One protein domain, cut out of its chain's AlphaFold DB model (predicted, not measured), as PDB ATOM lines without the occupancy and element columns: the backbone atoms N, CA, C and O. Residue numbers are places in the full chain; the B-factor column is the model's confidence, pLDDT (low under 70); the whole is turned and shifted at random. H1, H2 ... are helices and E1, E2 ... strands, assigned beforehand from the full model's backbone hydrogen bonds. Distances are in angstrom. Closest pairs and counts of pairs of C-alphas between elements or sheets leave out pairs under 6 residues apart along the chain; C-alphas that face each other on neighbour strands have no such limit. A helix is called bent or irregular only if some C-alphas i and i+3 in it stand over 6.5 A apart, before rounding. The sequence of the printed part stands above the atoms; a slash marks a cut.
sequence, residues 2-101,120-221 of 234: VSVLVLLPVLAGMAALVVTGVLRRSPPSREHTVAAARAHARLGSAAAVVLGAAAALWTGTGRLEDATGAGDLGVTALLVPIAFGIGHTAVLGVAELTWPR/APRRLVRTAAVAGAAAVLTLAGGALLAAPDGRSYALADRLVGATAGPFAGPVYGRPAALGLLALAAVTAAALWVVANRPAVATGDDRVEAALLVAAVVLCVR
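AT A GLANCE: This is residues 2 to 101 and 120 to 221 of the 234 residues of an uncharacterized protein of Geodermatophilus africanus (UniProt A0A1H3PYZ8). What shape do these atoms make? They make a flattish rod of helices running along its length: H3 and H5 lie side by side in the middle, H1 and H2 along one side, H4 and H6 nearly end to end along the other. At one end is the small hairpin of E1 and E2, whose residues 156 to 161 stick out. What is it built of? The 202 printed residues hold six named helices and two named strands, in the order H1 H2 H3 H4 E1 E2 H5 H6; the class is mostly helix, and the sheet E1 - E2 is antiparallel. How compact is it? It is loose, with a radius of gyration of the C-alphas of 21.3 A and spans of 81 by 39 by 19 A.

HOW THE PARTS SIT: How do the strands pair? E1, residues 153 to 156, and E2, residues 161 to 164, form an antiparallel hairpin, with N 155 and O 162 within hydrogen-bond range at 2.8 A. Which helices are the hubs? H5, residues 170 to 195, and H3, residues 74 to 97, touch three helices each. They touch each other, closest at the C-alphas of Gly 93 and Ala 190, 4.5 A, at a shallow tilt of 11 degrees, the same way. What else touches H5? Its residues 170 to 177 alone touch H4, residues 122 to 145, closest at C-alphas 170 and 143, 5.4 A. Its residues 187 to 194 alone touch H6, residues 205 to 220, in a helical hairpin, closest at C-alphas 191 and 216, 6.7 A. What else touches H3, and how complete are the helix backbones? H2, residues 30 to 61, forms a helical hairpin with it, closest at C-alphas 52 and 84, 4.3 A. H1, residues 2 to 22, touches H2, closest at C-alphas 11 and 51, 6.9 A, and residues 87 to 95 alone of H3; these five, H1, H2, H3, H5 and H6, are a bundle, helices side by side. Every O i to N i+4 pair is within hydrogen-bond range in H2, H4 and H6, against 14 of 17 in H1, 18 of 20 in H3 and 21 of 22 in H5.

IN THESE COORDINATES: Where are the ends? H1 begins at C-alpha 2, (119.543, 33.501, 19.213), and H6 ends at C-alpha 220, (95.588, 33.907, 30.744). How long are the longer helices? H2 measures 46.2 A, H5 36.1 A, H3 35.4 A, H4 34.0 A and H1 31.3 A. H3 is irregular, with C-alphas 78 and 81 7.1 A apart.

THE WHOLE: Is anything cut? Residues 102 to 119 are not printed, and C-alphas 101 and 120 are 23.0 A apart. Where is confidence low? Under 70 are 43 residues, among them 2 to 31 and 198 to 205. Which link is long? That from H2 to H3.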
ATOM      1  N   VAL A   2     118.967  34.819  18.863       47.41
ATOM      2  CA  VAL A   2     119.543  33.501  19.213       47.41
ATOM      3  C   VAL A   2     119.669  33.291  20.733       47.41
ATOM      4  O   VAL A   2     119.261  32.250  21.230       47.41
ATOM      5  N   SER A   3     120.090  34.306  21.499       57.84
ATOM      6  CA  SER A   3     120.224  34.194  22.963       57.84
ATOM      7  C   SER A   3     118.900  33.946  23.700       57.84
ATOM      8  O   SER A   3     118.881  33.213  24.677       57.84
ATOM      9  N   VAL A   4     117.779  34.500  23.220       52.59
ATOM     10  CA  VAL A   4     116.445  34.292  23.828       52.59
ATOM     11  C   VAL A   4     115.912  32.893  23.507       52.59
ATOM     12  O   VAL A   4     115.334  32.232  24.366       52.59
ATOM     13  N   LEU A   5     116.164  32.420  22.283       54.69
ATOM     14  CA  LEU A   5     115.803  31.075  21.827       54.69
ATOM     15  C   LEU A   5     116.538  29.971  22.602       54.69
ATOM     16  O   LEU A   5     115.957  28.918  22.832       54.69
ATOM     17  N   VAL A   6     117.778  30.223  23.036       60.59
ATOM     18  CA  VAL A   6     118.573  29.288  23.854       60.59
ATOM     19  C   VAL A   6     118.235  29.389  25.348       60.59
ATOM     20  O   VAL A   6     118.283  28.388  26.059       60.59
ATOM     21  N   LEU A   7     117.827  30.563  25.837       62.81
ATOM     22  CA  LEU A   7     117.450  30.753  27.243       62.81
ATOM     23  C   LEU A   7     116.162  29.995  27.612       62.81
ATOM     24  O   LEU A   7     116.043  29.454  28.709       62.81
ATOM     25  N   LEU A   8     115.212  29.930  26.679       58.62
ATOM     26  CA  LEU A   8     113.916  29.265  26.840       58.62
ATOM     27  C   LEU A   8     114.025  27.777  27.237       58.62
ATOM     28  O   LEU A   8     113.429  27.404  28.249       58.62
ATOM     29  N   PRO A   9     114.791  26.919  26.528       61.34
ATOM     30  CA  PRO A   9     114.970  25.523  26.921       61.34
ATOM     31  C   PRO A   9     115.769  25.365  28.220       61.34
ATOM     32  O   PRO A   9     115.493  24.433  28.970       61.34
ATOM     33  N   VAL A  10     116.705  26.269  28.536       68.62
ATOM     34  CA  VAL A  10     117.457  26.223  29.806       68.62
ATOM     35  C   VAL A  10     116.550  26.557  30.991       68.62
ATOM     36  O   VAL A  10     116.547  25.830  31.984       68.62
ATOM     37  N   LEU A  11     115.728  27.603  30.878       63.72
ATOM     38  CA  LEU A  11     114.733  27.957  31.895       63.72
ATOM     39  C   LEU A  11     113.678  26.857  32.049       63.72
ATOM     40  O   LEU A  11     113.340  26.492  33.174       63.72
ATOM     41  N   ALA A  12     113.206  26.282  30.939       59.59
ATOM     42  CA  ALA A  12     112.285  25.148  30.960       59.59
ATOM     43  C   ALA A  12     112.918  23.902  31.605       59.59
ATOM     44  O   ALA A  12     112.263  23.228  32.398       59.59
ATOM     45  N   GLY A  13     114.195  23.623  31.323       65.44
ATOM     46  CA  GLY A  13     114.957  22.522  31.917       65.44
ATOM     47  C   GLY A  13     115.189  22.702  33.418       65.44
ATOM     48  O   GLY A  13     114.992  21.760  34.184       65.44
ATOM     49  N   MET A  14     115.522  23.918  33.864       66.62
ATOM     50  CA  MET A  14     115.639  24.247  35.290       66.62
ATOM     51  C   MET A  14     114.295  24.150  36.015       66.62
ATOM     52  O   MET A  14     114.229  23.553  37.087       66.62
ATOM     53  N   ALA A  15     113.216  24.671  35.426       61.75
ATOM     54  CA  ALA A  15     111.873  24.527  35.981       61.75
ATOM     55  C   ALA A  15     111.478  23.047  36.100       61.75
ATOM     56  O   ALA A  15     111.019  22.615  37.154       61.75
ATOM     57  N   ALA A  16     111.729  22.249  35.056       62.66
ATOM     58  CA  ALA A  16     111.477  20.814  35.073       62.66
ATOM     59  C   ALA A  16     112.292  20.105  36.164       62.66
ATOM     60  O   ALA A  16     111.738  19.278  36.881       62.66
ATOM     61  N   LEU A  17     113.572  20.443  36.348       64.56
ATOM     62  CA  LEU A  17     114.426  19.864  37.393       64.56
ATOM     63  C   LEU A  17     113.950  20.219  38.806       64.56
ATOM     64  O   LEU A  17     113.855  19.333  39.654       64.56
ATOM     65  N   VAL A  18     113.599  21.481  39.053       63.31
ATOM     66  CA  VAL A  18     113.090  21.934  40.359       63.31
ATOM     67  C   VAL A  18     111.757  21.258  40.681       63.31
ATOM     68  O   VAL A  18     111.554  20.786  41.798       63.31
ATOM     69  N   VAL A  19     110.863  21.152  39.699       59.69
ATOM     70  CA  VAL A  19     109.528  20.579  39.897       59.69
ATOM     71  C   VAL A  19     109.573  19.049  40.012       59.69
ATOM     72  O   VAL A  19     108.937  18.475  40.895       59.69
ATOM     73  N   THR A  20     110.363  18.364  39.182       58.25
ATOM     74  CA  THR A  20     110.473  16.891  39.222       58.25
ATOM     75  C   THR A  20     111.362  16.385  40.360       58.25
ATOM     76  O   THR A  20     111.114  15.295  40.881       58.25
ATOM     77  N   GLY A  21     112.367  17.160  40.782       57.34
ATOM     78  CA  GLY A  21     113.285  16.795  41.864       57.34
ATOM     79  C   GLY A  21     112.623  16.763  43.243       57.34
ATOM     80  O   GLY A  21     112.989  15.944  44.083       57.34
ATOM     81  N   VAL A  22     111.601  17.593  43.466       54.66
ATOM     82  CA  VAL A  22     110.920  17.708  44.767       54.66
ATOM     83  C   VAL A  22     109.850  16.620  44.979       54.66
ATOM     84  O   VAL A  22     109.503  16.321  46.121       54.66
ATOM     85  N   LEU A  23     109.346  15.975  43.918       52.56
ATOM     86  CA  LEU A  23     108.074  15.230  43.975       52.56
ATOM     87  C   LEU A  23     108.139  13.726  43.686       52.56
ATOM     88  O   LEU A  23     107.101  13.083  43.563       52.56
ATOM     89  N   ARG A  24     109.321  13.105  43.682       53.97
ATOM     90  CA  ARG A  24     109.431  11.632  43.583       53.97
ATOM     91  C   ARG A  24     108.940  10.856  44.820       53.97
ATOM     92  O   ARG A  24     109.191   9.660  44.919       53.97
ATOM     93  N   ARG A  25     108.259  11.494  45.778       54.81
ATOM     94  CA  ARG A  25     107.683  10.803  46.941       54.81
ATOM     95  C   ARG A  25     106.187  10.597  46.732       54.81
ATOM     96  O   ARG A  25     105.419  11.551  46.818       54.81
ATOM     97  N   SER A  26     105.788   9.353  46.473       51.06
ATOM     98  CA  SER A  26     104.382   8.952  46.384       51.06
ATOM     99  C   SER A  26     103.649   9.274  47.699       51.06
ATOM    100  O   SER A  26     104.100   8.837  48.762       51.06
ATOM    101  N   PRO A  27     102.544  10.042  47.674       52.56
ATOM    102  CA  PRO A  27     101.801  10.361  48.886       52.56
ATOM    103  C   PRO A  27     100.981   9.151  49.379       52.56
ATOM    104  O   PRO A  27     100.287   8.521  48.582       52.56
ATOM    105  N   PRO A  28     100.995   8.839  50.690       54.44
ATOM    106  CA  PRO A  28     100.357   7.643  51.250       54.44
ATOM    107  C   PRO A  28      98.820   7.721  51.384       54.44
ATOM    108  O   PRO A  28      98.197   6.716  51.717       54.44
ATOM    109  N   SER A  29      98.169   8.876  51.143       64.88
ATOM    110  CA  SER A  29      96.698   8.997  51.229       64.88
ATOM    111  C   SER A  29      96.069  10.047  50.285       64.88
ATOM    112  O   SER A  29      96.753  10.899  49.711       64.88
ATOM    113  N   ARG A  30      94.731  10.006  50.123       64.56
ATOM    114  CA  ARG A  30      93.953  10.916  49.245       64.56
ATOM    115  C   ARG A  30      94.034  12.387  49.661       64.56
ATOM    116  O   ARG A  30      94.189  13.255  48.805       64.56
ATOM    117  N   GLU A  31      93.975  12.675  50.958       68.44
ATOM    118  CA  GLU A  31      94.137  14.039  51.489       68.44
ATOM    119  C   GLU A  31      95.547  14.575  51.209       68.44
ATOM    120  O   GLU A  31      95.706  15.709  50.750       68.44
ATOM    121  N   HIS A  32      96.563  13.715  51.347       71.69
ATOM    122  CA  HIS A  32      97.939  14.041  50.967       71.69
ATOM    123  C   HIS A  32      98.081  14.295  49.460       71.69
ATOM    124  O   HIS A  32      98.912  15.105  49.061       71.69
ATOM    125  N   THR A  33      97.245  13.680  48.617       72.38
ATOM    126  CA  THR A  33      97.255  13.904  47.161       72.38
ATOM    127  C   THR A  33      96.755  15.308  46.801       72.38
ATOM    128  O   THR A  33      97.373  15.991  45.985       72.38
ATOM    129  N   VAL A  34      95.679  15.789  47.440       74.06
ATOM    130  CA  VAL A  34      95.168  17.158  47.221       74.06
ATOM    131  C   VAL A  34      96.140  18.201  47.778       74.06
ATOM    132  O   VAL A  34      96.399  19.211  47.120       74.06
ATOM    133  N   ALA A  35      96.706  17.958  48.963       79.19
ATOM    134  CA  ALA A  35      97.719  18.835  49.548       79.19
ATOM    135  C   ALA A  35      98.980  18.917  48.667       79.19
ATOM    136  O   ALA A  35      99.456  20.020  48.390       79.19
ATOM    137  N   ALA A  36      99.464  17.781  48.153       77.75
ATOM    138  CA  ALA A  36     100.591  17.727  47.223       77.75
ATOM    139  C   ALA A  36     100.288  18.453  45.903       77.75
ATOM    140  O   ALA A  36     101.112  19.236  45.438       77.75
ATOM    141  N   ALA A  37      99.088  18.281  45.338       78.50
ATOM    142  CA  ALA A  37      98.672  18.995  44.129       78.50
ATOM    143  C   ALA A  37      98.623  20.521  44.341       78.50
ATOM    144  O   ALA A  37      99.082  21.285  43.491       78.50
ATOM    145  N   ARG A  38      98.126  20.988  45.496       82.06
ATOM    146  CA  ARG A  38      98.142  22.419  45.857       82.06
ATOM    147  C   ARG A  38      99.565  22.946  46.037       82.06
ATOM    148  O   ARG A  38      99.853  24.056  45.597       82.06
ATOM    149  N   ALA A  39     100.444  22.174  46.675       83.88
ATOM    150  CA  ALA A  39     101.849  22.540  46.836       83.88
ATOM    151  C   ALA A  39     102.560  22.641  45.477       83.88
ATOM    152  O   ALA A  39     103.229  23.640  45.221       83.88
ATOM    153  N   HIS A  40     102.334  21.677  44.578       83.00
ATOM    154  CA  HIS A  40     102.843  21.691  43.204       83.00
ATOM    155  C   HIS A  40     102.374  22.924  42.433       83.00
ATOM    156  O   HIS A  40     103.192  23.639  41.861       83.00
ATOM    157  N   ALA A  41     101.077  23.240  42.489       85.19
ATOM    158  CA  ALA A  41     100.527  24.425  41.836       85.19
ATOM    159  C   ALA A  41     101.139  25.733  42.376       85.19
ATOM    160  O   ALA A  41     101.452  26.639  41.600       85.19
ATOM    161  N   ARG A  42     101.350  25.832  43.698       86.25
ATOM    162  CA  ARG A  42     101.995  26.997  44.332       86.25
ATOM    163  C   ARG A  42     103.457  27.134  43.917       86.25
ATOM    164  O   ARG A  42     103.865  28.227  43.537       86.25
ATOM    165  N   LEU A  43     104.221  26.042  43.955       85.44
ATOM    166  CA  LEU A  43     105.627  26.028  43.545       85.44
ATOM    167  C   LEU A  43     105.777  26.346  42.055       85.44
ATOM    168  O   LEU A  43     106.604  27.179  41.700       85.44
ATOM    169  N   GLY A  44     104.937  25.757  41.200       86.88
ATOM    170  CA  GLY A  44     104.905  26.052  39.768       86.88
ATOM    171  C   GLY A  44     104.588  27.521  39.483       86.88
ATOM    172  O   GLY A  44     105.269  28.149  38.678       86.88
ATOM    173  N   SER A  45     103.623  28.103  40.202       88.38
ATOM    174  CA  SER A  45     103.280  29.529  40.070       88.38
ATOM    175  C   SER A  45     104.415  30.441  40.545       88.38
ATOM    176  O   SER A  45     104.764  31.400  39.858       88.38
ATOM    177  N   ALA A  46     105.032  30.138  41.691       87.06
ATOM    178  CA  ALA A  46     106.168  30.901  42.207       87.06
ATOM    179  C   ALA A  46     107.368  30.839  41.249       87.06
ATOM    180  O   ALA A  46     107.950  31.871  40.915       87.06
ATOM    181  N   ALA A  47     107.689  29.644  40.744       86.00
ATOM    182  CA  ALA A  47     108.731  29.451  39.742       86.00
ATOM    183  C   ALA A  47     108.428  30.229  38.454       86.00
ATOM    184  O   ALA A  47     109.325  30.868  37.908       86.00
ATOM    185  N   ALA A  48     107.173  30.237  37.992       88.38
ATOM    186  CA  ALA A  48     106.772  30.978  36.799       88.38
ATOM    187  C   ALA A  48     106.992  32.487  36.949       88.38
ATOM    188  O   ALA A  48     107.499  33.125  36.026       88.38
ATOM    189  N   VAL A  49     106.673  33.057  38.113       91.31
ATOM    190  CA  VAL A  49     106.923  34.478  38.396       91.31
ATOM    191  C   VAL A  49     108.419  34.774  38.432       91.31
ATOM    192  O   VAL A  49     108.862  35.700  37.756       91.31
ATOM    193  N   VAL A  50     109.203  33.988  39.176       88.25
ATOM    194  CA  VAL A  50     110.650  34.220  39.335       88.25
ATOM    195  C   VAL A  50     111.384  34.083  38.002       88.25
ATOM    196  O   VAL A  50     112.145  34.969  37.619       88.25
ATOM    197  N   LEU A  51     111.135  33.000  37.264       85.88
ATOM    198  CA  LEU A  51     111.803  32.741  35.989       85.88
ATOM    199  C   LEU A  51     111.295  33.668  34.876       85.88
ATOM    200  O   LEU A  51     112.086  34.105  34.042       85.88
ATOM    201  N   GLY A  52     110.009  34.031  34.890       89.44
ATOM    202  CA  GLY A  52     109.468  35.071  34.014       89.44
ATOM    203  C   GLY A  52     110.121  36.431  34.277       89.44
ATOM    204  O   GLY A  52     110.544  37.105  33.338       89.44
ATOM    205  N   ALA A  53     110.265  36.826  35.546       90.38
ATOM    206  CA  ALA A  53     110.928  38.073  35.932       90.38
ATOM    207  C   ALA A  53     112.410  38.075  35.534       90.38
ATOM    208  O   ALA A  53     112.888  39.064  34.984       90.38
ATOM    209  N   ALA A  54     113.118  36.959  35.730       87.06
ATOM    210  CA  ALA A  54     114.499  36.804  35.280       87.06
ATOM    211  C   ALA A  54     114.630  36.956  33.753       87.06
ATOM    212  O   ALA A  54     115.524  37.658  33.284       87.06
ATOM    213  N   ALA A  55     113.712  36.372  32.972       87.38
ATOM    214  CA  ALA A  55     113.689  36.526  31.515       87.38
ATOM    215  C   ALA A  55     113.426  37.980  31.080       87.38
ATOM    216  O   ALA A  55     114.062  38.475  30.144       87.38
ATOM    217  N   ALA A  56     112.520  38.679  31.771       90.25
ATOM    218  CA  ALA A  56     112.264  40.102  31.560       90.25
ATOM    219  C   ALA A  56     113.489  40.965  31.878       90.25
ATOM    220  O   ALA A  56     113.876  41.788  31.050       90.25
ATOM    221  N   LEU A  57     114.118  40.751  33.039       89.75
ATOM    222  CA  LEU A  57     115.322  41.468  33.453       89.75
ATOM    223  C   LEU A  57     116.450  41.257  32.448       89.75
ATOM    224  O   LEU A  57     116.983  42.233  31.941       89.75
ATOM    225  N   TRP A  58     116.729  40.006  32.076       87.12
ATOM    226  CA  TRP A  58     117.733  39.675  31.064       87.12
ATOM    227  C   TRP A  58     117.471  40.374  29.723       87.12
ATOM    228  O   TRP A  58     118.384  40.905  29.093       87.12
ATOM    229  N   THR A  59     116.210  40.404  29.282       87.44
ATOM    230  CA  THR A  59     115.819  41.069  28.030       87.44
ATOM    231  C   THR A  59     115.989  42.584  28.116       87.44
ATOM    232  O   THR A  59     116.440  43.202  27.151       87.44
ATOM    233  N   GLY A  60     115.647  43.177  29.260       87.00
ATOM    234  CA  GLY A  60     115.806  44.606  29.510       87.00
ATOM    235  C   GLY A  60     117.269  45.023  29.641       87.00
ATOM    236  O   GLY A  60     117.615  46.117  29.199       87.00
ATOM    237  N   THR A  61     118.125  44.153  30.193       85.88
ATOM    238  CA  THR A  61     119.521  44.490  30.490       85.88
ATOM    239  C   THR A  61     120.539  44.077  29.439       85.88
ATOM    240  O   THR A  61     121.602  44.689  29.362       85.88
ATOM    241  N   GLY A  62     120.224  43.108  28.579       81.12
ATOM    242  CA  GLY A  62     121.187  42.493  27.656       81.12
ATOM    243  C   GLY A  62     121.755  43.386  26.543       81.12
ATOM    244  O   GLY A  62     122.466  42.882  25.680       81.12
ATOM    245  N   ARG A  63     121.409  44.677  26.512       81.88
ATOM    246  CA  ARG A  63     121.906  45.685  25.554       81.88
ATOM    247  C   ARG A  63     122.394  46.964  26.241       81.88
ATOM    248  O   ARG A  63     122.682  47.926  25.542       81.88
ATOM    249  N   LEU A  64     122.453  47.008  27.579       82.69
ATOM    250  CA  LEU A  64     122.861  48.232  28.281       82.69
ATOM    251  C   LEU A  64     124.292  48.651  27.932       82.69
ATOM    252  O   LEU A  64     124.544  49.839  27.793       82.69
ATOM    253  N   GLU A  65     125.199  47.688  27.776       80.56
ATOM    254  CA  GLU A  65     126.621  47.943  27.502       80.56
ATOM    255  C   GLU A  65     126.869  48.465  26.076       80.56
ATOM    256  O   GLU A  65     127.797  49.236  25.857       80.56
ATOM    257  N   ASP A  66     125.998  48.104  25.127       79.31
ATOM    258  CA  ASP A  66     126.092  48.496  23.714       79.31
ATOM    259  C   ASP A  66     125.269  49.754  23.380       79.31
ATOM    260  O   ASP A  66     125.269  50.220  22.238       79.31
ATOM    261  N   ALA A  67     124.493  50.278  24.334       79.00
ATOM    262  CA  ALA A  67     123.570  51.378  24.083       79.00
ATOM    263  C   ALA A  67     124.322  52.712  23.971       79.00
ATOM    264  O   ALA A  67     124.879  53.214  24.944       79.00
ATOM    265  N   THR A  68     124.284  53.319  22.783       76.19
ATOM    266  CA  THR A  68     124.956  54.602  22.502       76.19
ATOM    267  C   THR A  68     124.011  55.800  22.568       76.19
ATOM    268  O   THR A  68     124.456  56.942  22.677       76.19
ATOM    269  N   GLY A  69     122.697  55.556  22.559       70.31
ATOM    270  CA  GLY A  69     121.679  56.586  22.731       70.31
ATOM    271  C   GLY A  69     120.352  56.053  23.271       70.31
ATOM    272  O   GLY A  69     120.075  54.854  23.264       70.31
ATOM    273  N   ALA A  70     119.482  56.969  23.707       64.56
ATOM    274  CA  ALA A  70     118.189  56.636  24.315       64.56
ATOM    275  C   ALA A  70     117.255  55.815  23.394       64.56
ATOM    276  O   ALA A  70     116.415  55.060  23.879       64.56
ATOM    277  N   GLY A  71     117.410  55.930  22.069       66.50
ATOM    278  CA  GLY A  71     116.625  55.171  21.088       66.50
ATOM    279  C   GLY A  71     117.007  53.689  20.971       66.50
ATOM    280  O   GLY A  71     116.157  52.884  20.576       66.50
ATOM    281  N   ASP A  72     118.235  53.319  21.356       70.19
ATOM    282  CA  ASP A  72     118.788  51.964  21.178       70.19
ATOM    283  C   ASP A  72     118.129  50.943  22.120       70.19
ATOM    284  O   ASP A  72     117.986  49.764  21.787       70.19
ATOM    285  N   LEU A  73     117.642  51.411  23.273       82.00
ATOM    286  CA  LEU A  73     116.957  50.598  24.282       82.00
ATOM    287  C   LEU A  73     115.447  50.453  24.032       82.00
ATOM    288  O   LEU A  73     114.772  49.687  24.720       82.00
ATOM    289  N   GLY A  74     114.883  51.153  23.040       83.25
ATOM    290  CA  GLY A  74     113.435  51.141  22.803       83.25
ATOM    291  C   GLY A  74     112.893  49.751  22.446       83.25
ATOM    292  O   GLY A  74     111.819  49.361  22.903       83.25
ATOM    293  N   VAL A  75     113.656  48.963  21.677       85.25
ATOM    294  CA  VAL A  75     113.265  47.589  21.313       85.25
ATOM    295  C   VAL A  75     113.362  46.649  22.514       85.25
ATOM    296  O   VAL A  75     112.465  45.834  22.714       85.25
ATOM    297  N   THR A  76     114.417  46.743  23.329       86.69
ATOM    298  CA  THR A  76     114.556  45.874  24.507       86.69
ATOM    299  C   THR A  76     113.481  46.176  25.536       86.69
ATOM    300  O   THR A  76     112.819  45.242  25.983       86.69
ATOM    301  N   ALA A  77     113.216  47.455  25.820       87.38
ATOM    302  CA  ALA A  77     112.140  47.884  26.713       87.38
ATOM    303  C   ALA A  77     110.765  47.354  26.268       87.38
ATOM    304  O   ALA A  77     110.004  46.837  27.089       87.38
ATOM    305  N   LEU A  78     110.470  47.404  24.964       89.25
ATOM    306  CA  LEU A  78     109.235  46.868  24.382       89.25
ATOM    307  C   LEU A  78     109.098  45.346  24.561       89.25
ATOM    308  O   LEU A  78     107.992  44.835  24.740       89.25
ATOM    309  N   LEU A  79     110.213  44.614  24.512       91.25
ATOM    310  CA  LEU A  79     110.226  43.153  24.614       91.25
ATOM    311  C   LEU A  79     110.179  42.635  26.059       91.25
ATOM    312  O   LEU A  79     109.819  41.474  26.247       91.25
ATOM    313  N   VAL A  80     110.483  43.453  27.074       93.31
ATOM    314  CA  VAL A  80     110.453  43.061  28.500       93.31
ATOM    315  C   VAL A  80     109.139  42.369  28.911       93.31
ATOM    316  O   VAL A  80     109.200  41.229  29.383       93.31
ATOM    317  N   PRO A  81     107.943  42.971  28.731       94.94
ATOM    318  CA  PRO A  81     106.691  42.327  29.140       94.94
ATOM    319  C   PRO A  81     106.378  41.060  28.331       94.94
ATOM    320  O   PRO A  81     105.772  40.125  28.854       94.94
ATOM    321  N   ILE A  82     106.818  40.996  27.070       93.75
ATOM    322  CA  ILE A  82     106.645  39.814  26.215       93.75
ATOM    323  C   ILE A  82     107.525  38.666  26.716       93.75
ATOM    324  O   ILE A  82     107.047  37.540  26.854       93.75
ATOM    325  N   ALA A  83     108.791  38.947  27.031       92.62
ATOM    326  CA  ALA A  83     109.723  37.969  27.578       92.62
ATOM    327  C   ALA A  83     109.236  37.419  28.925       92.62
ATOM    328  O   ALA A  83     109.270  36.203  29.127       92.62
ATOM    329  N   PHE A  84     108.705  38.287  29.801       94.06
ATOM    330  CA  PHE A  84     108.032  37.855  31.028       94.06
ATOM    331  C   PHE A  84     106.891  36.888  30.721       94.06
ATOM    332  O   PHE A  84     106.869  35.788  31.267       94.06
ATOM    333  N   GLY A  85     105.966  37.275  29.834       93.00
ATOM    334  CA  GLY A  85     104.809  36.454  29.480       93.00
ATOM    335  C   GLY A  85     105.211  35.080  28.944       93.00
ATOM    336  O   GLY A  85     104.680  34.068  29.392       93.00
ATOM    337  N   ILE A  86     106.195  35.029  28.043       92.81
ATOM    338  CA  ILE A  86     106.693  33.775  27.465       92.81
ATOM    339  C   ILE A  86     107.308  32.890  28.551       92.81
ATOM    340  O   ILE A  86     106.926  31.725  28.668       92.81
ATOM    341  N   GLY A  87     108.234  33.429  29.352       89.44
ATOM    342  CA  GLY A  87     108.908  32.673  30.409       89.44
ATOM    343  C   GLY A  87     107.927  32.166  31.464       89.44
ATOM    344  O   GLY A  87     107.918  30.979  31.785       89.44
ATOM    345  N   HIS A  88     107.041  33.040  31.933       92.25
ATOM    346  CA  HIS A  88     105.993  32.708  32.893       92.25
ATOM    347  C   HIS A  88     105.078  31.589  32.375       92.25
ATOM    348  O   HIS A  88     104.913  30.559  33.033       92.25
ATOM    349  N   THR A  89     104.502  31.747  31.181       92.38
ATOM    350  CA  THR A  89     103.548  30.773  30.637       92.38
ATOM    351  C   THR A  89     104.220  29.452  30.262       92.38
ATOM    352  O   THR A  89     103.620  28.396  30.460       92.38
ATOM    353  N   ALA A  90     105.472  29.471  29.794       89.50
ATOM    354  CA  ALA A  90     106.232  28.247  29.540       89.50
ATOM    355  C   ALA A  90     106.460  27.442  30.828       89.50
ATOM    356  O   ALA A  90     106.245  26.230  30.839       89.50
ATOM    357  N   VAL A  91     106.831  28.105  31.928       88.75
ATOM    358  CA  VAL A  91     107.038  27.444  33.226       88.75
ATOM    359  C   VAL A  91     105.734  26.867  33.773       88.75
ATOM    360  O   VAL A  91     105.735  25.731  34.248       88.75
ATOM    361  N   LEU A  92     104.612  27.584  33.642       89.00
ATOM    362  CA  LEU A  92     103.296  27.029  33.977       89.00
ATOM    363  C   LEU A  92     102.956  25.805  33.116       89.00
ATOM    364  O   LEU A  92     102.503  24.794  33.646       89.00
ATOM    365  N   GLY A  93     103.230  25.853  31.810       88.50
ATOM    366  CA  GLY A  93     103.044  24.707  30.917       88.50
ATOM    367  C   GLY A  93     103.862  23.486  31.348       88.50
ATOM    368  O   GLY A  93     103.343  22.372  31.374       88.50
ATOM    369  N   VAL A  94     105.119  23.684  31.761       87.25
ATOM    370  CA  VAL A  94     105.973  22.613  32.307       87.25
ATOM    371  C   VAL A  94     105.438  22.093  33.643       87.25
ATOM    372  O   VAL A  94     105.429  20.880  33.865       87.25
ATOM    373  N   ALA A  95     104.954  22.971  34.524       86.25
ATOM    374  CA  ALA A  95     104.329  22.566  35.783       86.25
ATOM    375  C   ALA A  95     103.085  21.688  35.539       86.25
ATOM    376  O   ALA A  95     102.887  20.693  36.231       86.25
ATOM    377  N   GLU A  96     102.287  21.987  34.516       87.00
ATOM    378  CA  GLU A  96     101.137  21.154  34.135       87.00
ATOM    379  C   GLU A  96     101.564  19.842  33.447       87.00
ATOM    380  O   GLU A  96     100.968  18.794  33.694       87.00
ATOM    381  N   LEU A  97     102.636  19.834  32.646       86.12
ATOM    382  CA  LEU A  97     103.190  18.594  32.069       86.12
ATOM    383  C   LEU A  97     103.741  17.637  33.133       86.12
ATOM    384  O   LEU A  97     103.713  16.418  32.959       86.12
ATOM    385  N   THR A  98     104.255  18.195  34.225       84.38
ATOM    386  CA  THR A  98     104.818  17.458  35.365       84.38
ATOM    387  C   THR A  98     103.784  17.185  36.454       84.38
ATOM    388  O   THR A  98     104.147  16.752  37.548       84.38
ATOM    389  N   TRP A  99     102.499  17.414  36.167       78.25
ATOM    390  CA  TRP A  99     101.429  17.192  37.127       78.25
ATOM    391  C   TRP A  99     101.420  15.737  37.630       78.25
ATOM    392  O   TRP A  99     101.564  14.811  36.817       78.25
ATOM    393  N   PRO A 100     101.228  15.498  38.944       71.94
ATOM    394  CA  PRO A 100     101.199  14.151  39.502       71.94
ATOM    395  C   PRO A 100     100.144  13.283  38.805       71.94
ATOM    396  O   PRO A 100      98.960  13.632  38.775       71.94
ATOM    397  N   ARG A 101     100.562  12.147  38.235       65.94
ATOM    398  CA  ARG A 101      99.633  11.203  37.601       65.94
ATOM    399  C   ARG A 101      98.884  10.402  38.673       65.94
ATOM    400  O   ARG A 101      99.495  10.008  39.662       65.94
ATOM    401  N   ALA A 120      87.635  28.240  29.968       75.19
ATOM    402  CA  ALA A 120      88.090  29.621  30.035       75.19
ATOM    403  C   ALA A 120      86.920  30.580  30.320       75.19
ATOM    404  O   ALA A 120      85.917  30.581  29.600       75.19
ATOM    405  N   PRO A 121      87.037  31.478  31.316       80.00
ATOM    406  CA  PRO A 121      86.054  32.533  31.518       80.00
ATOM    407  C   PRO A 121      85.901  33.375  30.246       80.00
ATOM    408  O   PRO A 121      86.867  33.976  29.773       80.00
ATOM    409  N   ARG A 122      84.675  33.500  29.720       83.81
ATOM    410  CA  ARG A 122      84.390  34.263  28.482       83.81
ATOM    411  C   ARG A 122      84.949  35.688  28.507       83.81
ATOM    412  O   ARG A 122      85.365  36.212  27.479       83.81
ATOM    413  N   ARG A 123      84.984  36.316  29.690       82.06
ATOM    414  CA  ARG A 123      85.573  37.649  29.882       82.06
ATOM    415  C   ARG A 123      87.067  37.669  29.557       82.06
ATOM    416  O   ARG A 123      87.493  38.599  28.889       82.06
ATOM    417  N   LEU A 124      87.824  36.648  29.969       80.19
ATOM    418  CA  LEU A 124      89.261  36.542  29.694       80.19
ATOM    419  C   LEU A 124      89.539  36.325  28.204       80.19
ATOM    420  O   LEU A 124      90.407  36.985  27.635       80.19
ATOM    421  N   VAL A 125      88.747  35.470  27.552       84.69
ATOM    422  CA  VAL A 125      88.824  35.268  26.096       84.69
ATOM    423  C   VAL A 125      88.523  36.573  25.359       84.69
ATOM    424  O   VAL A 125      89.268  36.966  24.465       84.69
ATOM    425  N   ARG A 126      87.479  37.300  25.778       88.75
ATOM    426  CA  ARG A 126      87.136  38.603  25.200       88.75
ATOM    427  C   ARG A 126      88.253  39.628  25.399       88.75
ATOM    428  O   ARG A 126      88.580  40.331  24.451       88.75
ATOM    429  N   THR A 127      88.851  39.719  26.588       86.75
ATOM    430  CA  THR A 127      89.966  40.651  26.825       86.75
ATOM    431  C   THR A 127      91.194  40.296  25.995       86.75
ATOM    432  O   THR A 127      91.807  41.198  25.436       86.75
ATOM    433  N   ALA A 128      91.517  39.007  25.848       85.50
ATOM    434  CA  ALA A 128      92.621  38.562  24.999       85.50
ATOM    435  C   ALA A 128      92.361  38.886  23.517       85.50
ATOM    436  O   ALA A 128      93.251  39.387  22.836       85.50
ATOM    437  N   ALA A 129      91.131  38.681  23.036       89.06
ATOM    438  CA  ALA A 129      90.741  39.023  21.670       89.06
ATOM    439  C   ALA A 129      90.820  40.536  21.404       89.06
ATOM    440  O   ALA A 129      91.367  40.951  20.385       89.06
ATOM    441  N   VAL A 130      90.325  41.364  22.332       94.69
ATOM    442  CA  VAL A 130      90.407  42.832  22.227       94.69
ATOM    443  C   VAL A 130      91.862  43.302  22.252       94.69
ATOM    444  O   VAL A 130      92.244  44.117  21.418       94.69
ATOM    445  N   ALA A 131      92.684  42.764  23.155       90.69
ATOM    446  CA  ALA A 131      94.107  43.088  23.216       90.69
ATOM    447  C   ALA A 131      94.844  42.673  21.931       90.69
ATOM    448  O   ALA A 131      95.633  43.450  21.400       90.69
ATOM    449  N   GLY A 132      94.543  41.487  21.392       91.81
ATOM    450  CA  GLY A 132      95.099  41.012  20.126       91.81
ATOM    451  C   GLY A 132      94.712  41.906  18.946       91.81
ATOM    452  O   GLY A 132      95.578  42.309  18.175       91.81
ATOM    453  N   ALA A 133      93.436  42.285  18.840       94.88
ATOM    454  CA  ALA A 133      92.967  43.206  17.806       94.88
ATOM    455  C   ALA A 133      93.635  44.585  17.923       94.88
ATOM    456  O   ALA A 133      94.113  45.121  16.925       94.88
ATOM    457  N   ALA A 134      93.734  45.132  19.138       95.12
ATOM    458  CA  ALA A 134      94.422  46.397  19.385       95.12
ATOM    459  C   ALA A 134      95.907  46.330  18.992       95.12
ATOM    460  O   ALA A 134      96.412  47.255  18.355       95.12
ATOM    461  N   ALA A 135      96.594  45.225  19.304       93.38
ATOM    462  CA  ALA A 135      97.984  45.014  18.909       93.38
ATOM    463  C   ALA A 135      98.134  44.966  17.382       93.38
ATOM    464  O   ALA A 135      98.973  45.675  16.833       93.38
ATOM    465  N   VAL A 136      97.287  44.202  16.682       95.75
ATOM    466  CA  VAL A 136      97.306  44.117  15.212       95.75
ATOM    467  C   VAL A 136      97.062  45.482  14.574       95.75
ATOM    468  O   VAL A 136      97.830  45.884  13.703       95.75
ATOM    469  N   LEU A 137      96.044  46.218  15.026       96.50
ATOM    470  CA  LEU A 137      95.735  47.552  14.506       96.50
ATOM    471  C   LEU A 137      96.881  48.540  14.751       96.50
ATOM    472  O   LEU A 137      97.237  49.290  13.847       96.50
ATOM    473  N   THR A 138      97.494  48.503  15.936       94.81
ATOM    474  CA  THR A 138      98.640  49.364  16.273       94.81
ATOM    475  C   THR A 138      99.842  49.052  15.384       94.81
ATOM    476  O   THR A 138     100.458  49.966  14.845       94.81
ATOM    477  N   LEU A 139     100.160  47.770  15.187       94.62
ATOM    478  CA  LEU A 139     101.295  47.341  14.368       94.62
ATOM    479  C   LEU A 139     101.072  47.636  12.881       94.62
ATOM    480  O   LEU A 139     101.984  48.110  12.207       94.62
ATOM    481  N   ALA A 140      99.863  47.388  12.371       95.50
ATOM    482  CA  ALA A 140      99.511  47.672  10.985       95.50
ATOM    483  C   ALA A 140      99.478  49.183  10.720       95.50
ATOM    484  O   ALA A 140     100.097  49.649   9.768       95.50
ATOM    485  N   GLY A 141      98.819  49.956  11.588       95.12
ATOM    486  CA  GLY A 141      98.786  51.415  11.500       95.12
ATOM    487  C   GLY A 141     100.183  52.022  11.601       95.12
ATOM    488  O   GLY A 141     100.553  52.849  10.775       95.12
ATOM    489  N   GLY A 142     100.997  51.549  12.545       93.62
ATOM    490  CA  GLY A 142     102.391  51.957  12.675       93.62
ATOM    491  C   GLY A 142     103.227  51.635  11.433       93.62
ATOM    492  O   GLY A 142     103.993  52.478  10.980       93.62
ATOM    493  N   ALA A 143     103.042  50.465  10.819       93.88
ATOM    494  CA  ALA A 143     103.723  50.110   9.574       93.88
ATOM    495  C   ALA A 143     103.294  50.973   8.376       93.88
ATOM    496  O   ALA A 143     104.139  51.318   7.556       93.88
ATOM    497  N   LEU A 144     102.006  51.319   8.279       95.19
ATOM    498  CA  LEU A 144     101.453  52.123   7.183       95.19
ATOM    499  C   LEU A 144     101.804  53.610   7.292       95.19
ATOM    500  O   LEU A 144     101.947  54.279   6.273       95.19
ATOM    501  N   LEU A 145     101.911  54.127   8.516       94.12
ATOM    502  CA  LEU A 145     102.143  55.547   8.784       94.12
ATOM    503  C   LEU A 145     103.624  55.892   8.986       94.12
ATOM    504  O   LEU A 145     103.965  57.071   9.033       94.12
ATOM    505  N   ALA A 146     104.504  54.902   9.148       93.56
ATOM    506  CA  ALA A 146     105.917  55.162   9.383       93.56
ATOM    507  C   ALA A 146     106.574  55.862   8.186       93.56
ATOM    508  O   ALA A 146     106.343  55.521   7.026       93.56
ATOM    509  N   ALA A 147     107.460  56.806   8.491       92.00
ATOM    510  CA  ALA A 147     108.378  57.385   7.526       92.00
ATOM    511  C   ALA A 147     109.365  56.314   6.998       92.00
ATOM    512  O   ALA A 147     109.456  55.220   7.568       92.00
ATOM    513  N   PRO A 148     110.149  56.598   5.937       91.06
ATOM    514  CA  PRO A 148     111.066  55.619   5.337       91.06
ATOM    515  C   PRO A 148     112.109  55.026   6.295       91.06
ATOM    516  O   PRO A 148     112.604  53.927   6.059       91.06
ATOM    517  N   ASP A 149     112.432  55.723   7.389       88.38
ATOM    518  CA  ASP A 149     113.331  55.224   8.435       88.38
ATOM    519  C   ASP A 149     112.688  54.145   9.334       88.38
ATOM    520  O   ASP A 149     113.373  53.500  10.130       88.38
ATOM    521  N   GLY A 150     111.373  53.935   9.216       89.12
ATOM    522  CA  GLY A 150     110.613  52.881   9.882       89.12
ATOM    523  C   GLY A 150     110.459  53.049  11.395       89.12
ATOM    524  O   GLY A 150     109.997  52.114  12.058       89.12
ATOM    525  N   ARG A 151     110.857  54.199  11.947       89.44
ATOM    526  CA  ARG A 151     110.863  54.486  13.395       89.44
ATOM    527  C   ARG A 151     110.334  55.875  13.754       89.44
ATOM    528  O   ARG A 151     110.163  56.160  14.941       89.44
ATOM    529  N   SER A 152     110.066  56.713  12.758       90.44
ATOM    530  CA  SER A 152     109.455  58.028  12.923       90.44
ATOM    531  C   SER A 152     108.152  58.140  12.133       90.44
ATOM    532  O   SER A 152     107.866  57.339  11.241       90.44
ATOM    533  N   TYR A 153     107.352  59.134  12.490       89.94
ATOM    534  CA  TYR A 153     106.240  59.637  11.699       89.94
ATOM    535  C   TYR A 153     106.600  61.045  11.227       89.94
ATOM    536  O   TYR A 153     107.064  61.859  12.030       89.94
ATOM    537  N   ALA A 154     106.393  61.334   9.944       90.00
ATOM    538  CA  ALA A 154     106.668  62.639   9.359       90.00
ATOM    539  C   ALA A 154     105.376  63.250   8.814       90.00
ATOM    540  O   ALA A 154     104.686  62.639   7.999       90.00
ATOM    541  N   LEU A 155     105.083  64.471   9.244       87.38
ATOM    542  CA  LEU A 155     104.085  65.332   8.635       87.38
ATOM    543  C   LEU A 155     104.835  66.375   7.804       87.38
ATOM    544  O   LEU A 155     105.619  67.152   8.348       87.38
ATOM    545  N   ALA A 156     104.617  66.382   6.494       84.25
ATOM    546  CA  ALA A 156     105.187  67.384   5.605       84.25
ATOM    547  C   ALA A 156     104.057  68.140   4.907       84.25
ATOM    548  O   ALA A 156     103.252  67.538   4.195       84.25
ATOM    549  N   ASP A 157     104.023  69.452   5.110       83.62
ATOM    550  CA  ASP A 157     103.231  70.393   4.325       83.62
ATOM    551  C   ASP A 157     104.174  71.381   3.614       83.62
ATOM    552  O   ASP A 157     105.359  71.472   3.943       83.62
ATOM    553  N   ARG A 158     103.674  72.142   2.633       78.44
ATOM    554  CA  ARG A 158     104.476  73.061   1.800       78.44
ATOM    555  C   ARG A 158     105.257  74.111   2.599       78.44
ATOM    556  O   ARG A 158     106.217  74.660   2.070       78.44
ATOM    557  N   LEU A 159     104.835  74.412   3.827       78.50
ATOM    558  CA  LEU A 159     105.399  75.475   4.663       78.50
ATOM    559  C   LEU A 159     106.025  74.971   5.972       78.50
ATOM    560  O   LEU A 159     106.811  75.697   6.578       78.50
ATOM    561  N   VAL A 160     105.694  73.756   6.427       78.88
ATOM    562  CA  VAL A 160     106.146  73.214   7.718       78.88
ATOM    563  C   VAL A 160     106.375  71.707   7.597       78.88
ATOM    564  O   VAL A 160     105.510  70.972   7.124       78.88
ATOM    565  N   GLY A 161     107.533  71.244   8.071       85.12
ATOM    566  CA  GLY A 161     107.827  69.828   8.292       85.12
ATOM    567  C   GLY A 161     107.936  69.535   9.785       85.12
ATOM    568  O   GLY A 161     108.647  70.240  10.500       85.12
ATOM    569  N   ALA A 162     107.249  68.499  10.257       85.75
ATOM    570  CA  ALA A 162     107.342  68.014  11.628       85.75
ATOM    571  C   ALA A 162     107.596  66.506  11.630       85.75
ATOM    572  O   ALA A 162     106.954  65.750  10.903       85.75
ATOM    573  N   THR A 163     108.517  66.056  12.475       88.75
ATOM    574  CA  THR A 163     108.820  64.634  12.664       88.75
ATOM    575  C   THR A 163     108.675  64.273  14.131       88.75
ATOM    576  O   THR A 163     109.195  64.985  14.990       88.75
ATOM    577  N   ALA A 164     108.011  63.159  14.419       86.94
ATOM    578  CA  ALA A 164     107.858  62.630  15.767       86.94
ATOM    579  C   ALA A 164     108.367  61.185  15.840       86.94
ATOM    580  O   ALA A 164     108.119  60.369  14.950       86.94
ATOM    581  N   GLY A 165     109.066  60.862  16.923       84.44
ATOM    582  CA  GLY A 165     109.531  59.517  17.247       84.44
ATOM    583  C   GLY A 165     109.850  59.415  18.741       84.44
ATOM    584  O   GLY A 165     110.044  60.454  19.378       84.44
ATOM    585  N   PRO A 166     109.904  58.206  19.327       85.06
ATOM    586  CA  PRO A 166     109.788  56.891  18.686       85.06
ATOM    587  C   PRO A 166     108.347  56.526  18.285       85.06
ATOM    588  O   PRO A 166     107.404  56.725  19.047       85.06
ATOM    589  N   PHE A 167     108.181  55.985  17.074       87.50
ATOM    590  CA  PHE A 167     106.890  55.606  16.488       87.50
ATOM    591  C   PHE A 167     106.798  54.089  16.276       87.50
ATOM    592  O   PHE A 167     107.810  53.450  16.003       87.50
ATOM    593  N   ALA A 168     105.598  53.501  16.341       87.56
ATOM    594  CA  ALA A 168     105.363  52.051  16.221       87.56
ATOM    595  C   ALA A 168     105.552  51.485  14.792       87.56
ATOM    596  O   ALA A 168     104.859  50.557  14.380       87.56
ATOM    597  N   GLY A 169     106.490  52.044  14.027       91.62
ATOM    598  CA  GLY A 169     106.859  51.583  12.698       91.62
ATOM    599  C   GLY A 169     107.585  50.233  12.698       91.62
ATOM    600  O   GLY A 169     107.823  49.640  13.755       91.62
ATOM    601  N   PRO A 170     107.967  49.715  11.516       92.75
ATOM    602  CA  PRO A 170     108.505  48.364  11.355       92.75
ATOM    603  C   PRO A 170     109.733  48.032  12.216       92.75
ATOM    604  O   PRO A 170     109.925  46.857  12.535       92.75
ATOM    605  N   VAL A 171     110.537  49.028  12.612       91.38
ATOM    606  CA  VAL A 171     111.720  48.838  13.474       91.38
ATOM    607  C   VAL A 171     111.329  48.289  14.853       91.38
ATOM    608  O   VAL A 171     111.951  47.346  15.335       91.38
ATOM    609  N   TYR A 172     110.263  48.819  15.456       90.19
ATOM    610  CA  TYR A 172     109.737  48.347  16.745       90.19
ATOM    611  C   TYR A 172     108.616  47.317  16.566       90.19
ATOM    612  O   TYR A 172     108.485  46.372  17.346       90.19
ATOM    613  N   GLY A 173     107.823  47.464  15.505       92.00
ATOM    614  CA  GLY A 173     106.649  46.645  15.250       92.00
ATOM    615  C   GLY A 173     106.979  45.195  14.895       92.00
ATOM    616  O   GLY A 173     106.340  44.286  15.416       92.00
ATOM    617  N   ARG A 174     108.002  44.936  14.065       92.94
ATOM    618  CA  ARG A 174     108.401  43.560  13.705       92.94
ATOM    619  C   ARG A 174     108.838  42.718  14.912       92.94
ATOM    620  O   ARG A 174     108.294  41.622  15.068       92.94
ATOM    621  N   PRO A 175     109.774  43.167  15.774       91.62
ATOM    622  CA  PRO A 175     110.152  42.382  16.946       91.62
ATOM    623  C   PRO A 175     108.977  42.196  17.915       91.62
ATOM    624  O   PRO A 175     108.807  41.094  18.435       91.62
ATOM    625  N   ALA A 176     108.122  43.210  18.096       92.62
ATOM    626  CA  ALA A 176     106.906  43.067  18.895       92.62
ATOM    627  C   ALA A 176     105.935  42.033  18.306       92.62
ATOM    628  O   ALA A 176     105.442  41.183  19.041       92.62
ATOM    629  N   ALA A 177     105.703  42.049  16.991       94.88
ATOM    630  CA  ALA A 177     104.835  41.090  16.312       94.88
ATOM    631  C   ALA A 177     105.334  39.650  16.497       94.88
ATOM    632  O   ALA A 177     104.566  38.778  16.897       94.88
ATOM    633  N   LEU A 178     106.629  39.408  16.270       95.12
ATOM    634  CA  LEU A 178     107.239  38.090  16.478       95.12
ATOM    635  C   LEU A 178     107.137  37.643  17.940       95.12
ATOM    636  O   LEU A 178     106.792  36.494  18.211       95.12
ATOM    637  N   GLY A 179     107.398  38.553  18.878       93.31
ATOM    638  CA  GLY A 179     107.285  38.283  20.305       93.31
ATOM    639  C   GLY A 179     105.855  37.949  20.741       93.31
ATOM    640  O   GLY A 179     105.641  36.973  21.458       93.31
ATOM    641  N   LEU A 180     104.863  38.707  20.270       94.56
ATOM    642  CA  LEU A 180     103.448  38.465  20.558       94.56
ATOM    643  C   LEU A 180     102.943  37.161  19.928       94.56
ATOM    644  O   LEU A 180     102.173  36.446  20.565       94.56
ATOM    645  N   LEU A 181     103.398  36.818  18.718       95.31
ATOM    646  CA  LEU A 181     103.097  35.527  18.090       95.31
ATOM    647  C   LEU A 181     103.685  34.363  18.892       95.31
ATOM    648  O   LEU A 181     102.990  33.377  19.136       95.31
ATOM    649  N   ALA A 182     104.935  34.488  19.347       94.75
ATOM    650  CA  ALA A 182     105.563  33.487  20.202       94.75
ATOM    651  C   ALA A 182     104.813  33.334  21.534       94.75
ATOM    652  O   ALA A 182     104.526  32.213  21.950       94.75
ATOM    653  N   LEU A 183     104.431  34.448  22.167       93.38
ATOM    654  CA  LEU A 183     103.612  34.438  23.377       93.38
ATOM    655  C   LEU A 183     102.274  33.727  23.142       93.38
ATOM    656  O   LEU A 183     101.940  32.810  23.885       93.38
ATOM    657  N   ALA A 184     101.548  34.083  22.080       92.06
ATOM    658  CA  ALA A 184     100.279  33.448  21.734       92.06
ATOM    659  C   ALA A 184     100.431  31.934  21.502       92.06
ATOM    660  O   ALA A 184      99.602  31.157  21.979       92.06
ATOM    661  N   ALA A 185     101.503  31.505  20.828       92.50
ATOM    662  CA  ALA A 185     101.800  30.094  20.605       92.50
ATOM    663  C   ALA A 185     102.086  29.345  21.919       92.50
ATOM    664  O   ALA A 185     101.533  28.267  22.140       92.50
ATOM    665  N   VAL A 186     102.892  29.925  22.816       90.44
ATOM    666  CA  VAL A 186     103.192  29.336  24.135       90.44
ATOM    667  C   VAL A 186     101.936  29.265  25.005       90.44
ATOM    668  O   VAL A 186     101.695  28.243  25.645       90.44
ATOM    669  N   THR A 187     101.086  30.294  24.987       90.31
ATOM    670  CA  THR A 187      99.790  30.266  25.679       90.31
ATOM    671  C   THR A 187      98.872  29.187  25.115       90.31
ATOM    672  O   THR A 187      98.294  28.426  25.888       90.31
ATOM    673  N   ALA A 188      98.761  29.062  23.791       89.88
ATOM    674  CA  ALA A 188      97.954  28.017  23.164       89.88
ATOM    675  C   ALA A 188      98.466  26.610  23.518       89.88
ATOM    676  O   ALA A 188      97.666  25.736  23.853       89.88
ATOM    677  N   ALA A 189      99.787  26.407  23.515       88.81
ATOM    678  CA  ALA A 189     100.408  25.150  23.922       88.81
ATOM    679  C   ALA A 189     100.136  24.829  25.400       88.81
ATOM    680  O   ALA A 189      99.739  23.709  25.714       88.81
ATOM    681  N   ALA A 190     100.272  25.806  26.304       88.38
ATOM    682  CA  ALA A 190      99.966  25.624  27.724       88.38
ATOM    683  C   ALA A 190      98.484  25.275  27.949       88.38
ATOM    684  O   ALA A 190      98.174  24.334  28.675       88.38
ATOM    685  N   LEU A 191      97.561  25.964  27.269       86.44
ATOM    686  CA  LEU A 191      96.133  25.642  27.331       86.44
ATOM    687  C   LEU A 191      95.835  24.244  26.771       86.44
ATOM    688  O   LEU A 191      94.988  23.535  27.312       86.44
ATOM    689  N   TRP A 192      96.546  23.819  25.722       87.06
ATOM    690  CA  TRP A 192      96.416  22.470  25.174       87.06
ATOM    691  C   TRP A 192      96.908  21.414  26.169       87.06
ATOM    692  O   TRP A 192      96.230  20.405  26.364       87.06
ATOM    693  N   VAL A 193      98.026  21.658  26.859       86.50
ATOM    694  CA  VAL A 193      98.504  20.792  27.950       86.50
ATOM    695  C   VAL A 193      97.454  20.690  29.058       86.50
ATOM    696  O   VAL A 193      97.104  19.581  29.455       86.50
ATOM    697  N   VAL A 194      96.898  21.819  29.510       84.19
ATOM    698  CA  VAL A 194      95.864  21.849  30.561       84.19
ATOM    699  C   VAL A 194      94.610  21.081  30.135       84.19
ATOM    700  O   VAL A 194      94.067  20.308  30.922       84.19
ATOM    701  N   ALA A 195      94.159  21.250  28.890       81.38
ATOM    702  CA  ALA A 195      92.977  20.563  28.369       81.38
ATOM    703  C   ALA A 195      93.163  19.037  28.279       81.38
ATOM    704  O   ALA A 195      92.200  18.292  28.473       81.38
ATOM    705  N   ASN A 196      94.391  18.578  28.018       78.81
ATOM    706  CA  ASN A 196      94.740  17.160  27.890       78.81
ATOM    707  C   ASN A 196      95.317  16.546  29.176       78.81
ATOM    708  O   ASN A 196      95.732  15.383  29.167       78.81
ATOM    709  N   ARG A 197      95.362  17.296  30.284       73.50
ATOM    710  CA  ARG A 197      95.931  16.787  31.534       73.50
ATOM    711  C   ARG A 197      95.079  15.636  32.097       73.50
ATOM    712  O   ARG A 197      93.846  15.702  32.049       73.50
ATOM    713  N   PRO A 198      95.702  14.586  32.658       66.75
ATOM    714  CA  PRO A 198      94.972  13.504  33.308       66.75
ATOM    715  C   PRO A 198      94.207  14.017  34.538       66.75
ATOM    716  O   PRO A 198      94.706  14.855  35.288       66.75
ATOM    717  N   ALA A 199      92.992  13.506  34.748       65.12
ATOM    718  CA  ALA A 199      92.163  13.862  35.898       65.12
ATOM    719  C   ALA A 199      92.855  13.468  37.214       65.12
ATOM    720  O   ALA A 199      93.435  12.387  37.321       65.12
ATOM    721  N   VAL A 200      92.781  14.331  38.230       61.91
ATOM    722  CA  VAL A 200      93.243  13.984  39.581       61.91
ATOM    723  C   VAL A 200      92.307  12.910  40.135       61.91
ATOM    724  O   VAL A 200      91.096  13.002  39.959       61.91
ATOM    725  N   ALA A 201      92.844  11.892  40.814       60.69
ATOM    726  CA  ALA A 201      92.047  10.842  41.452       60.69
ATOM    727  C   ALA A 201      91.310  11.358  42.707       60.69
ATOM    728  O   ALA A 201      91.563  10.918  43.829       60.69
ATOM    729  N   THR A 202      90.395  12.308  42.525       59.00
ATOM    730  CA  THR A 202      89.439  12.766  43.535       59.00
ATOM    731  C   THR A 202      88.073  12.142  43.263       59.00
ATOM    732  O   THR A 202      87.695  11.919  42.119       59.00
ATOM    733  N   GLY A 203      87.314  11.844  44.321       57.09
ATOM    734  CA  GLY A 203      85.914  11.417  44.192       57.09
ATOM    735  C   GLY A 203      84.938  12.572  43.930       57.09
ATOM    736  O   GLY A 203      83.744  12.320  43.828       57.09
ATOM    737  N   ASP A 204      85.438  13.811  43.864       67.56
ATOM    738  CA  ASP A 204      84.652  15.039  43.746       67.56
ATOM    739  C   ASP A 204      85.003  15.799  42.456       67.56
ATOM    740  O   ASP A 204      86.103  16.343  42.307       67.56
ATOM    741  N   ASP A 205      84.038  15.847  41.537       67.75
ATOM    742  CA  ASP A 205      84.131  16.507  40.231       67.75
ATOM    743  C   ASP A 205      84.261  18.037  40.349       67.75
ATOM    744  O   ASP A 205      84.834  18.693  39.470       67.75
ATOM    745  N   ARG A 206      83.750  18.638  41.434       72.75
ATOM    746  CA  ARG A 206      83.791  20.098  41.634       72.75
ATOM    747  C   ARG A 206      85.217  20.580  41.871       72.75
ATOM    748  O   ARG A 206      85.588  21.658  41.405       72.75
ATOM    749  N   VAL A 207      86.026  19.766  42.546       69.62
ATOM    750  CA  VAL A 207      87.433  20.071  42.830       69.62
ATOM    751  C   VAL A 207      88.271  20.020  41.550       69.62
ATOM    752  O   VAL A 207      89.074  20.924  41.321       69.62
ATOM    753  N   GLU A 208      88.056  19.029  40.678       70.69
ATOM    754  CA  GLU A 208      88.759  18.953  39.387       70.69
ATOM    755  C   GLU A 208      88.411  20.155  38.494       70.69
ATOM    756  O   GLU A 208      89.310  20.795  37.939       70.69
ATOM    757  N   ALA A 209      87.123  20.503  38.402       71.69
ATOM    758  CA  ALA A 209      86.665  21.654  37.628       71.69
ATOM    759  C   ALA A 209      87.260  22.972  38.151       71.69
ATOM    760  O   ALA A 209      87.757  23.778  37.361       71.69
ATOM    761  N   ALA A 210      87.286  23.173  39.472       74.19
ATOM    762  CA  ALA A 210      87.891  24.354  40.085       74.19
ATOM    763  C   ALA A 210      89.398  24.455  39.785       74.19
ATOM    764  O   ALA A 210      89.889  25.534  39.455       74.19
ATOM    765  N   LEU A 211      90.128  23.333  39.832       71.00
ATOM    766  CA  LEU A 211      91.554  23.296  39.491       71.00
ATOM    767  C   LEU A 211      91.809  23.589  38.008       71.00
ATOM    768  O   LEU A 211      92.829  24.186  37.678       71.00
ATOM    769  N   LEU A 212      90.925  23.147  37.108       70.50
ATOM    770  CA  LEU A 212      91.040  23.440  35.675       70.50
ATOM    771  C   LEU A 212      90.813  24.927  35.403       70.50
ATOM    772  O   LEU A 212      91.624  25.560  34.730       70.50
ATOM    773  N   VAL A 213      89.752  25.502  35.975       76.00
ATOM    774  CA  VAL A 213      89.473  26.939  35.856       76.00
ATOM    775  C   VAL A 213      90.636  27.754  36.423       76.00
ATOM    776  O   VAL A 213      91.073  28.705  35.781       76.00
ATOM    777  N   ALA A 214      91.186  27.364  37.576       73.88
ATOM    778  CA  ALA A 214      92.334  28.042  38.173       73.88
ATOM    779  C   ALA A 214      93.574  28.008  37.263       73.88
ATOM    780  O   ALA A 214      94.189  29.052  37.047       73.88
ATOM    781  N   ALA A 215      93.907  26.853  36.679       72.62
ATOM    782  CA  ALA A 215      95.038  26.716  35.757       72.62
ATOM    783  C   ALA A 215      94.863  27.570  34.488       72.62
ATOM    784  O   ALA A 215      95.780  28.284  34.078       72.62
ATOM    785  N   VAL A 216      93.660  27.569  33.902       76.88
ATOM    786  CA  VAL A 216      93.342  28.406  32.734       76.88
ATOM    787  C   VAL A 216      93.421  29.892  33.084       76.88
ATOM    788  O   VAL A 216      93.993  30.677  32.326       76.88
ATOM    789  N   VAL A 217      92.894  30.292  34.244       78.00
ATOM    790  CA  VAL A 217      92.993  31.676  34.723       78.00
ATOM    791  C   VAL A 217      94.453  32.074  34.919       78.00
ATOM    792  O   VAL A 217      94.814  33.158  34.480       78.00
ATOM    793  N   LEU A 218      95.297  31.222  35.503       73.75
ATOM    794  CA  LEU A 218      96.728  31.501  35.685       73.75
ATOM    795  C   LEU A 218      97.481  31.639  34.353       73.75
ATOM    796  O   LEU A 218      98.359  32.488  34.235       73.75
ATOM    797  N   CYS A 219      97.122  30.857  33.332       74.25
ATOM    798  CA  CYS A 219      97.746  30.969  32.010       74.25
ATOM    799  C   CYS A 219      97.368  32.265  31.275       74.25
ATOM    800  O   CYS A 219      98.161  32.770  30.482       74.25
ATOM    801  N   VAL A 220      96.154  32.777  31.504       71.69
ATOM    802  CA  VAL A 220      95.588  33.907  30.744       71.69
ATOM    803  C   VAL A 220      95.660  35.233  31.512       71.69
ATOM    804  O   VAL A 220      95.652  36.305  30.908       71.69
ATOM    805  N   ARG A 221      95.722  35.194  32.843       69.19
ATOM    806  CA  ARG A 221      95.728  36.373  33.713       69.19
ATOM    807  C   ARG A 221      97.118  36.563  34.311       69.19
ATOM    808  O   ARG A 221      97.643  35.657  34.944       69.19
TER     809      ARG A 221